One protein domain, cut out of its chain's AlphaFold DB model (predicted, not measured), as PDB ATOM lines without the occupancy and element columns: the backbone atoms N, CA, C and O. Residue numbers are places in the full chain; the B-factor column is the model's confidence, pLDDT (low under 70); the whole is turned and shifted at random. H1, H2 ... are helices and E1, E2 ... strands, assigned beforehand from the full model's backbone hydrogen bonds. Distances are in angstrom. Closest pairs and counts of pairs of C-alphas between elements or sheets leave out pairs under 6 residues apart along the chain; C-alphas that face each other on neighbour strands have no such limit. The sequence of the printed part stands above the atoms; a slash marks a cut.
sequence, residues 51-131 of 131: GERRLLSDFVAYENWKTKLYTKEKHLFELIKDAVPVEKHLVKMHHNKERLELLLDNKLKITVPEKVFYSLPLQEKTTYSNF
ATOM      1  N   GLY A  51     242.509 146.552 105.547       75.38
ATOM      2  CA  GLY A  51     243.285 147.626 106.173       75.38
ATOM      3  C   GLY A  51     243.518 148.809 105.233       75.38
ATOM      4  O   GLY A  51     243.294 149.951 105.620       75.38
ATOM      5  N   GLU A  52     243.862 148.549 103.970       76.38
ATOM      6  CA  GLU A  52     244.055 149.602 102.960       76.38
ATOM      7  C   GLU A  52     242.745 150.341 102.642       76.38
ATOM      8  O   GLU A  52     242.725 151.566 102.513       76.38
ATOM      9  N   ARG A  53     241.618 149.617 102.570       77.31
ATOM     10  CA  ARG A  53     240.288 150.231 102.432       77.31
ATOM     11  C   ARG A  53     239.923 151.075 103.644       77.31
ATOM     12  O   ARG A  53     239.320 152.128 103.460       77.31
ATOM     13  N   ARG A  54     240.266 150.623 104.854       74.81
ATOM     14  CA  ARG A  54     240.022 151.371 106.091       74.81
ATOM     15  C   ARG A  54     240.808 152.677 106.093       74.81
ATOM     16  O   ARG A  54     240.184 153.719 106.243       74.81
ATOM     17  N   LEU A  55     242.108 152.621 105.789       72.00
ATOM     18  CA  LEU A  55     242.966 153.803 105.643       72.00
ATOM     19  C   LEU A  55     242.353 154.825 104.683       72.00
ATOM     20  O   LEU A  55     242.178 155.981 105.046       72.00
ATOM     21  N   LEU A  56     241.947 154.390 103.486       75.38
ATOM     22  CA  LEU A  56     241.274 155.271 102.530       75.38
ATOM     23  C   LEU A  56     239.933 155.790 103.049       75.38
ATOM     24  O   LEU A  56     239.607 156.949 102.829       75.38
ATOM     25  N   SER A  57     239.148 154.952 103.725       70.50
ATOM     26  CA  SER A  57     237.838 155.339 104.252       70.50
ATOM     27  C   SER A  57     237.920 156.346 105.394       70.50
ATOM     28  O   SER A  57     237.009 157.160 105.530       70.50
ATOM     29  N   ASP A  58     238.995 156.299 106.180       70.00
ATOM     30  CA  ASP A  58     239.241 157.237 107.265       70.00
ATOM     31  C   ASP A  58     239.491 158.629 106.660       70.00
ATOM     32  O   ASP A  58     238.788 159.570 107.009       70.00
ATOM     33  N   PHE A  59     240.313 158.753 105.611       67.44
ATOM     34  CA  PHE A  59     240.500 160.040 104.914       67.44
ATOM     35  C   PHE A  59     239.200 160.677 104.392       67.44
ATOM     36  O   PHE A  59     239.097 161.900 104.342       67.44
ATOM     37  N   VAL A  60     238.189 159.881 104.024       77.56
ATOM     38  CA  VAL A  60     236.884 160.400 103.556       77.56
ATOM     39  C   VAL A  60     235.856 160.496 104.686       77.56
ATOM     40  O   VAL A  60     234.712 160.873 104.443       77.56
ATOM     41  N   ALA A  61     236.190 160.125 105.924       82.81
ATOM     42  CA  ALA A  61     235.223 160.108 107.019       82.81
ATOM     43  C   ALA A  61     234.652 161.507 107.291       82.81
ATOM     44  O   ALA A  61     233.440 161.629 107.470       82.81
ATOM     45  N   TYR A  62     235.492 162.546 107.226       83.88
ATOM     46  CA  TYR A  62     235.069 163.943 107.357       83.88
ATOM     47  C   TYR A  62     234.121 164.379 106.227       83.88
ATOM     48  O   TYR A  62     233.014 164.841 106.496       83.88
ATOM     49  N   GLU A  63     234.480 164.131 104.965       83.94
ATOM     50  CA  GLU A  63     233.639 164.465 103.802       83.94
ATOM     51  C   GLU A  63     232.297 163.712 103.801       83.94
ATOM     52  O   GLU A  63     231.230 164.271 103.524       83.94
ATOM     53  N   ASN A  64     232.321 162.433 104.180       86.12
ATOM     54  CA  ASN A  64     231.112 161.631 104.345       86.12
ATOM     55  C   ASN A  64     230.237 162.162 105.484       86.12
ATOM     56  O   ASN A  64     229.009 162.119 105.389       86.12
ATOM     57  N   TRP A  65     230.843 162.645 106.567       89.62
ATOM     58  CA  TRP A  65     230.115 163.266 107.665       89.62
ATOM     59  C   TRP A  65     229.491 164.602 107.244       89.62
ATOM     60  O   TRP A  65     228.291 164.763 107.450       89.62
ATOM     61  N   LYS A  66     230.215 165.480 106.534       87.62
ATOM     62  CA  LYS A  66     229.648 166.708 105.935       87.62
ATOM     63  C   LYS A  66     228.450 166.405 105.033       87.62
ATOM     64  O   LYS A  66     227.404 167.035 105.155       87.62
ATOM     65  N   THR A  67     228.558 165.376 104.193       88.25
ATOM     66  CA  THR A  67     227.449 164.939 103.325       88.25
ATOM     67  C   THR A  67     226.226 164.481 104.134       88.25
ATOM     68  O   THR A  67     225.090 164.741 103.748       88.25
ATOM     69  N   LYS A  68     226.432 163.818 105.280       90.56
ATOM     70  CA  LYS A  68     225.343 163.433 106.197       90.56
ATOM     71  C   LYS A  68     224.747 164.631 106.938       90.56
ATOM     72  O   LYS A  68     223.551 164.620 107.215       90.56
ATOM     73  N   LEU A  69     225.545 165.647 107.258       91.62
ATOM     74  CA  LEU A  69     225.042 166.879 107.866       91.62
ATOM     75  C   LEU A  69     224.109 167.628 106.923       91.62
ATOM     76  O   LEU A  69     223.079 168.111 107.371       91.62
ATOM     77  N   TYR A  70     224.392 167.644 105.619       90.56
ATOM     78  CA  TYR A  70     223.499 168.269 104.640       90.56
ATOM     79  C   TYR A  70     222.051 167.753 104.729       90.56
ATOM     80  O   TYR A  70     221.108 168.526 104.569       90.56
ATOM     81  N   THR A  71     221.862 166.461 105.027       91.19
ATOM     82  CA  THR A  71     220.527 165.852 105.128       91.19
ATOM     83  C   THR A  71     219.912 165.936 106.522       91.19
ATOM     84  O   THR A  71     218.695 166.055 106.624       91.19
ATOM     85  N   LYS A  72     220.715 165.867 107.591       92.69
ATOM     86  CA  LYS A  72     220.215 165.841 108.979       92.69
ATOM     87  C   LYS A  72     220.181 167.209 109.655       92.69
ATOM     88  O   LYS A  72     219.256 167.503 110.401       92.69
ATOM     89  N   GLU A  73     221.193 168.030 109.406       91.62
ATOM     90  CA  GLU A  73     221.484 169.276 110.118       91.62
ATOM     91  C   GLU A  73     222.003 170.325 109.126       91.62
ATOM     92  O   GLU A  73     223.155 170.761 109.169       91.62
ATOM     93  N   LYS A  74     221.138 170.727 108.185       92.44
ATOM     94  CA  LYS A  74     221.506 171.626 107.081       92.44
ATOM     95  C   LYS A  74     222.150 172.932 107.560       92.44
ATOM     96  O   LYS A  74     223.102 173.395 106.949       92.44
ATOM     97  N   HIS A  75     221.664 173.505 108.661       91.88
ATOM     98  CA  HIS A  75     222.227 174.727 109.243       91.88
ATOM     99  C   HIS A  75     223.702 174.547 109.635       91.88
ATOM    100  O   HIS A  75     224.530 175.395 109.316       91.88
ATOM    101  N   LEU A  76     224.045 173.416 110.260       89.75
ATOM    102  CA  LEU A  76     225.415 173.103 110.646       89.75
ATOM    103  C   LEU A  76     226.289 172.882 109.412       89.75
ATOM    104  O   LEU A  76     227.412 173.370 109.361       89.75
ATOM    105  N   PHE A  77     225.753 172.198 108.397       93.12
ATOM    106  CA  PHE A  77     226.433 172.037 107.116       93.12
ATOM    107  C   PHE A  77     226.769 173.387 106.471       93.12
ATOM    108  O   PHE A  77     227.918 173.593 106.097       93.12
ATOM    109  N   GLU A  78     225.815 174.318 106.377       92.69
ATOM    110  CA  GLU A  78     226.050 175.634 105.763       92.69
ATOM    111  C   GLU A  78     227.150 176.436 106.477       92.69
ATOM    112  O   GLU A  78     227.889 177.163 105.819       92.69
ATOM    113  N   LEU A  79     227.311 176.264 107.794       90.19
ATOM    114  CA  LEU A  79     228.368 176.921 108.573       90.19
ATOM    115  C   LEU A  79     229.772 176.356 108.307       90.19
ATOM    116  O   LEU A  79     230.763 177.058 108.512       90.19
ATOM    117  N   ILE A  80     229.873 175.091 107.884       91.12
ATOM    118  CA  ILE A  80     231.155 174.376 107.752       91.12
ATOM    119  C   ILE A  80     231.469 173.922 106.321       91.12
ATOM    120  O   ILE A  80     232.514 173.316 106.081       91.12
ATOM    121  N   LYS A  81     230.562 174.140 105.362       89.00
ATOM    122  CA  LYS A  81     230.686 173.615 103.991       89.00
ATOM    123  C   LYS A  81     231.963 174.092 103.298       89.00
ATOM    124  O   LYS A  81     232.587 173.283 102.614       89.00
ATOM    125  N   ASP A  82     232.389 175.318 103.584       88.19
ATOM    126  CA  ASP A  82     233.584 175.942 103.006       88.19
ATOM    127  C   ASP A  82     234.758 175.998 103.997       88.19
ATOM    128  O   ASP A  82     235.850 176.422 103.638       88.19
ATOM    129  N   ALA A  83     234.539 175.556 105.237       89.12
ATOM    130  CA  ALA A  83     235.530 175.617 106.301       89.12
ATOM    131  C   ALA A  83     236.425 174.371 106.311       89.12
ATOM    132  O   ALA A  83     235.967 173.246 106.062       89.12
ATOM    133  N   VAL A  84     237.697 174.574 106.645       88.31
ATOM    134  CA  VAL A  84     238.713 173.518 106.705       88.31
ATOM    135  C   VAL A  84     239.090 173.236 108.163       88.31
ATOM    136  O   VAL A  84     239.388 174.171 108.907       88.31
ATOM    137  N   PRO A  85     239.111 171.964 108.605       91.12
ATOM    138  CA  PRO A  85     239.640 171.605 109.917       91.12
ATOM    139  C   PRO A  85     241.135 171.914 110.035       91.12
ATOM    140  O   PRO A  85     241.932 171.452 109.222       91.12
ATOM    141  N   VAL A  86     241.513 172.652 111.076       93.06
ATOM    142  CA  VAL A  86     242.901 173.055 111.351       93.06
ATOM    143  C   VAL A  86     243.476 172.284 112.536       93.06
ATOM    144  O   VAL A  86     244.659 171.954 112.551       93.06
ATOM    145  N   GLU A  87     242.647 171.959 113.530       93.31
ATOM    146  CA  GLU A  87     243.103 171.327 114.767       93.31
ATOM    147  C   GLU A  87     242.031 170.424 115.394       93.31
ATOM    148  O   GLU A  87     240.833 170.653 115.226       93.31
ATOM    149  N   LYS A  88     242.470 169.404 116.138       95.62
ATOM    150  CA  LYS A  88     241.618 168.528 116.954       95.62
ATOM    151  C   LYS A  88     241.693 168.933 118.418       95.62
ATOM    152  O   LYS A  88     242.787 169.002 118.974       95.62
ATOM    153  N   HIS A  89     240.552 169.148 119.064       94.25
ATOM    154  CA  HIS A  89     240.467 169.442 120.496       94.25
ATOM    155  C   HIS A  89     239.796 168.278 121.235       94.25
ATOM    156  O   HIS A  89     238.632 167.963 120.988       94.25
ATOM    157  N   LEU A  90     240.523 167.647 122.159       94.31
ATOM    158  CA  LEU A  90     239.957 166.735 123.153       94.31
ATOM    159  C   LEU A  90     239.545 167.563 124.373       94.31
ATOM    160  O   LEU A  90     240.386 168.013 125.155       94.31
ATOM    161  N   VAL A  91     238.247 167.807 124.521       92.38
ATOM    162  CA  VAL A  91     237.702 168.607 125.618       92.38
ATOM    163  C   VAL A  91     237.362 167.689 126.786       92.38
ATOM    164  O   VAL A  91     236.381 166.944 126.730       92.38
ATOM    165  N   LYS A  92     238.153 167.764 127.858       90.38
ATOM    166  CA  LYS A  92     237.871 167.074 129.122       90.38
ATOM    167  C   LYS A  92     236.861 167.883 129.935       90.38
ATOM    168  O   LYS A  92     237.081 169.070 130.188       90.38
ATOM    169  N   MET A  93     235.759 167.250 130.329       85.56
ATOM    170  CA  MET A  93     234.714 167.838 131.175       85.56
ATOM    171  C   MET A  93     234.715 167.232 132.580       85.56
ATOM    172  O   MET A  93     235.279 166.159 132.815       85.56
ATOM    173  N   HIS A  94     234.007 167.887 133.505       75.62
ATOM    174  CA  HIS A  94     233.685 167.304 134.802       75.62
ATOM    175  C   HIS A  94     232.971 165.946 134.643       75.62
ATOM    176  O   HIS A  94     232.216 165.717 133.695       75.62
ATOM    177  N   HIS A  95     233.229 165.032 135.584       77.38
ATOM    178  CA  HIS A  95     232.707 163.656 135.608       77.38
ATOM    179  C   HIS A  95     233.222 162.717 134.498       77.38
ATOM    180  O   HIS A  95     232.471 161.866 134.024       77.38
ATOM    181  N   ASN A  96     234.496 162.839 134.093       75.06
ATOM    182  CA  ASN A  96     235.147 161.962 133.099       75.06
ATOM    183  C   ASN A  96     234.437 161.901 131.736       75.06
ATOM    184  O   ASN A  96     234.613 160.947 130.978       75.06
ATOM    185  N   LYS A  97     233.630 162.910 131.403       83.62
ATOM    186  CA  LYS A  97     233.061 163.028 130.063       83.62
ATOM    187  C   LYS A  97     234.058 163.723 129.151       83.62
ATOM    188  O   LYS A  97     234.676 164.719 129.524       83.62
ATOM    189  N   GLU A  98     234.171 163.209 127.937       89.88
ATOM    190  CA  GLU A  98     235.021 163.772 126.900       89.88
ATOM    191  C   GLU A  98     234.159 164.219 125.725       89.88
ATOM    192  O   GLU A  98     233.140 163.608 125.397       89.88
ATOM    193  N   ARG A  99     234.567 165.316 125.093       92.06
ATOM    194  CA  ARG A  99     233.967 165.807 123.858       92.06
ATOM    195  C   ARG A  99     235.061 166.021 122.832       92.06
ATOM    196  O   ARG A  99     236.078 166.650 123.109       92.06
ATOM    197  N   LEU A 100     234.820 165.468 121.655       95.56
ATOM    198  CA  LEU A 100     235.728 165.509 120.524       95.56
ATOM    199  C   LEU A 100     235.319 166.677 119.637       95.56
ATOM    200  O   LEU A 100     234.223 166.666 119.077       95.56
ATOM    201  N   GLU A 101     236.173 167.688 119.530       95.12
ATOM    202  CA  GLU A 101     235.905 168.878 118.725       95.12
ATOM    203  C   GLU A 101     236.948 169.068 117.626       95.12
ATOM    204  O   GLU A 101     238.109 168.677 117.758       95.12
ATOM    205  N   LEU A 102     236.531 169.700 116.532       94.12
ATOM    206  CA  LEU A 102     237.427 170.250 115.522       94.12
ATOM    207  C   LEU A 102     237.385 171.770 115.590       94.12
ATOM    208  O   LEU A 102     236.301 172.354 115.615       94.12
ATOM    209  N   LEU A 103     238.561 172.396 115.567       94.38
ATOM    210  CA  LEU A 103     238.708 173.818 115.287       94.38
ATOM    211  C   LEU A 103     238.849 174.002 113.779       94.38
ATOM    212  O   LEU A 103     239.724 173.406 113.147       94.38
ATOM    213  N   LEU A 104     237.990 174.841 113.219       93.88
ATOM    214  CA  LEU A 104     237.992 175.198 111.810       93.88
ATOM    215  C   LEU A 104     238.764 176.506 111.581       93.88
ATOM    216  O   LEU A 104     238.962 177.304 112.498       93.88
ATOM    217  N   ASP A 105     239.187 176.736 110.344       92.44
ATOM    218  CA  ASP A 105     239.887 177.947 109.890       92.44
ATOM    219  C   ASP A 105     239.093 179.242 110.125       92.44
ATOM    220  O   ASP A 105     239.658 180.273 110.491       92.44
ATOM    221  N   ASN A 106     237.767 179.169 110.030       90.75
ATOM    222  CA  ASN A 106     236.849 180.248 110.390       90.75
ATOM    223  C   ASN A 106     236.657 180.429 111.914       90.75
ATOM    224  O   ASN A 106     235.764 181.159 112.342       90.75
ATOM    225  N   LYS A 107     237.498 179.786 112.735       91.94
ATOM    226  CA  LYS A 107     237.497 179.804 114.209       91.94
ATOM    227  C   LYS A 107     236.288 179.132 114.870       91.94
ATOM    228  O   LYS A 107     236.185 179.175 116.098       91.94
ATOM    229  N   LEU A 108     235.396 178.491 114.113       92.44
ATOM    230  CA  LEU A 108     234.321 177.689 114.696       92.44
ATOM    231  C   LEU A 108     234.887 176.423 115.338       92.44
ATOM    232  O   LEU A 108     235.780 175.773 114.794       92.44
ATOM    233  N   LYS A 109     234.321 176.057 116.488       93.69
ATOM    234  CA  LYS A 109     234.546 174.765 117.132       93.69
ATOM    235  C   LYS A 109     233.302 173.917 116.962       93.69
ATOM    236  O   LYS A 109     232.201 174.378 117.260       93.69
ATOM    237  N   ILE A 110     233.470 172.697 116.476       93.19
ATOM    238  CA  ILE A 110     232.356 171.793 116.199       93.19
ATOM    239  C   ILE A 110     232.602 170.437 116.836       93.19
ATOM    240  O   ILE A 110     233.667 169.848 116.666       93.19
ATOM    241  N   THR A 111     231.608 169.929 117.561       93.75
ATOM    242  CA  THR A 111     231.642 168.561 118.079       93.75
ATOM    243  C   THR A 111     231.485 167.568 116.937       93.75
ATOM    244  O   THR A 111     230.604 167.714 116.089       93.75
ATOM    245  N   VAL A 112     232.327 166.540 116.924       93.44
ATOM    246  CA  VAL A 112     232.357 165.539 115.859       93.44
ATOM    247  C   VAL A 112     232.272 164.115 116.404       93.44
ATOM    248  O   VAL A 112     232.678 163.851 117.536       93.44
ATOM    249  N   PRO A 113     231.779 163.156 115.600       92.94
ATOM    250  CA  PRO A 113     231.858 161.745 115.946       92.94
ATOM    251  C   PRO A 113     233.308 161.267 116.060       92.94
ATOM    252  O   PRO A 113     234.173 161.684 115.289       92.94
ATOM    253  N   GLU A 114     233.533 160.283 116.926       91.44
ATOM    254  CA  GLU A 114     234.842 159.666 117.174       91.44
ATOM    255  C   GLU A 114     235.576 159.248 115.893       91.44
ATOM    256  O   GLU A 114     236.746 159.568 115.690       91.44
ATOM    257  N   LYS A 115     234.853 158.611 114.967       87.62
ATOM    258  CA  LYS A 115     235.418 158.184 113.685       87.62
ATOM    259  C   LYS A 115     235.968 159.351 112.854       87.62
ATOM    260  O   LYS A 115     236.955 159.166 112.158       87.62
ATOM    261  N   VAL A 116     235.323 160.517 112.901       89.62
ATOM    262  CA  VAL A 116     235.757 161.721 112.171       89.62
ATOM    263  C   VAL A 116     236.951 162.366 112.872       89.62
ATOM    264  O   VAL A 116     237.880 162.827 112.213       89.62
ATOM    265  N   PHE A 117     236.948 162.366 114.205       92.56
ATOM    266  CA  PHE A 117     238.044 162.904 115.001       92.56
ATOM    267  C   PHE A 117     239.355 162.153 114.738       92.56
ATOM    268  O   PHE A 117     240.347 162.754 114.332       92.56
ATOM    269  N   TYR A 118     239.356 160.825 114.888       87.50
ATOM    270  CA  TYR A 118     240.576 160.027 114.723       87.50
ATOM    271  C   TYR A 118     241.008 159.836 113.271       87.50
ATOM    272  O   TYR A 118     242.141 159.429 113.022       87.50
ATOM    273  N   SER A 119     240.144 160.145 112.304       85.19
ATOM    274  CA  SER A 119     240.510 160.034 110.898       85.19
ATOM    275  C   SER A 119     241.351 161.194 110.373       85.19
ATOM    276  O   SER A 119     241.978 161.064 109.324       85.19
ATOM    277  N   LEU A 120     241.325 162.346 111.051       83.81
ATOM    278  CA  LEU A 120     242.027 163.543 110.596       83.81
ATOM    279  C   LEU A 120     243.480 163.553 111.107       83.81
ATOM    280  O   LEU A 120     243.698 163.497 112.323       83.81
ATOM    281  N   PRO A 121     244.485 163.675 110.214       84.25
ATOM    282  CA  PRO A 121     245.902 163.723 110.575       84.25
ATOM    283  C   PRO A 121     246.311 165.130 111.048       84.25
ATOM    284  O   PRO A 121     247.250 165.726 110.531       84.25
ATOM    285  N   LEU A 122     245.566 165.687 112.001       86.56
ATOM    286  CA  LEU A 122     245.792 167.021 112.558       86.56
ATOM    287  C   LEU A 122     246.432 166.930 113.944       86.56
ATOM    288  O   LEU A 122     246.334 165.899 114.618       86.56
ATOM    289  N   GLN A 123     247.050 168.025 114.385       88.56
ATOM    290  CA  GLN A 123     247.540 168.133 115.754       88.56
ATOM    291  C   GLN A 123     246.368 168.031 116.738       88.56
ATOM    292  O   GLN A 123     245.298 168.602 116.518       88.56
ATOM    293  N   GLU A 124     246.579 167.277 117.812       93.31
ATOM    294  CA  GLU A 124     245.624 167.132 118.902       93.31
ATOM    295  C   GLU A 124     246.044 168.003 120.085       93.31
ATOM    296  O   GLU A 124     247.194 167.955 120.527       93.31
ATOM    297  N   LYS A 125     245.104 168.796 120.601       92.31
ATOM    298  CA  LYS A 125     245.245 169.549 121.845       92.31
ATOM    299  C   LYS A 125     244.199 169.102 122.847       92.31
ATOM    300  O   LYS A 125     243.019 168.993 122.525       92.31
ATOM    301  N   THR A 126     244.627 168.920 124.088       90.31
ATOM    302  CA  THR A 126     243.712 168.702 125.205       90.31
ATOM    303  C   THR A 126     243.332 170.046 125.800       90.31
ATOM    304  O   THR A 126     244.194 170.850 126.151       90.31
ATOM    305  N   THR A 127     242.034 170.281 125.940       86.75
ATOM    306  CA  THR A 127     241.475 171.479 126.572       86.75
ATOM    307  C   THR A 127     240.591 171.076 127.741       86.75
ATOM    308  O   THR A 127     239.888 170.070 127.676       86.75
ATOM    309  N   TYR A 128     240.621 171.867 128.808       84.19
ATOM    310  CA  TYR A 128     239.801 171.648 129.994       84.19
ATOM    311  C   TYR A 128     238.636 172.629 129.976       84.19
ATOM    312  O   TYR A 128     238.825 173.830 129.788       84.19
ATOM    313  N   SER A 129     237.424 172.102 130.120       74.69
ATOM    314  CA  SER A 129     236.225 172.919 130.254       74.69
ATOM    315  C   SER A 129     236.067 173.318 131.721       74.69
ATOM    316  O   SER A 129     235.796 172.452 132.544       74.69
ATOM    317  N   ASN A 130     236.205 174.609 132.038       60.53
ATOM    318  CA  ASN A 130     236.010 175.164 133.392       60.53
ATOM    319  C   ASN A 130     234.521 175.364 133.764       60.53
ATOM    320  O   ASN A 130     234.218 176.186 134.626       60.53
ATOM    321  N   PHE A 131     233.605 174.693 133.060       55.28
ATOM    322  CA  PHE A 131     232.156 174.817 133.250       55.28
ATOM    323  C   PHE A 131     231.628 173.728 134.169       55.28
ATOM    324  O   PHE A 131     231.930 172.549 133.867       55.28
TER     325      PHE A 131
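Overview. This is residues 51 to 131 of the 131 residues of an uncharacterized protein of Flavobacterium commune (UniProt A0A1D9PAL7). Look first for a strongly twisted sheet of four strands, with the short helix H4 packed on one face and no named helix on the other. Away from the sheet, H1 and residues 61 to 65 of H2 pack on H4, and H3 folds back on H2 as a helical hairpin. The printed part has 81 residues with four named helices and four named strands, in the order H1 H2 H3 E1 E2 E3 H4 E4, class mixed; the mixed sheet runs E3 E2 E1 E4. It is compact, with a radius of gyration of the C-alphas of 13.2 A and spans of 36 by 33 by 22 A.

Arrangement. E1, residues 85 to 92, E2, 98 to 104, and E3, 109 to 111, form a meander, each strand the antiparallel neighbour of the one before; find N 89 and O 101 at 2.8 A, and N 102 and O 110 at 2.9 A. E4, residues 124 to 128, is parallel to E1, with N 125 and O 88 at 2.8 A. H4, residues 114 to 119, is on the sheet at a height of 9.3 A; E3, H4 and E4 make a split strand-helix-strand unit, E2 and E1 between its strands, with a right-handed crossover. H2, residues 61 to 72, touches H4 with residues 61 to 65 alone, C-alphas 62 and 116 closest at 5.3 A. H1, residues 51 to 59, touches H4, C-alphas 58 and 119 closest at 4.8 A. H3, residues 74 to 80, touches H2 with C-alphas 70 and 77 closest at 5.4 A. Every O i to N i+4 pair is within hydrogen-bond range in H1, H3 and H4; in H2, 7 of 8 are.

Along the chain. Find C-alpha 85 at (239.640, 171.605, 109.917); E1 runs 19.8 A from there. E2 spans 19.2 A, H2 16.2 A. E4 ends at C-alpha 128, (239.801, 171.648, 129.994).

Size, cuts and confidence. C-alphas 52 and 131 are farthest apart, 41.2 A. The printed part has no cut, and its links are tight. Look for pLDDT under 70 at residues 59, 130 and 131.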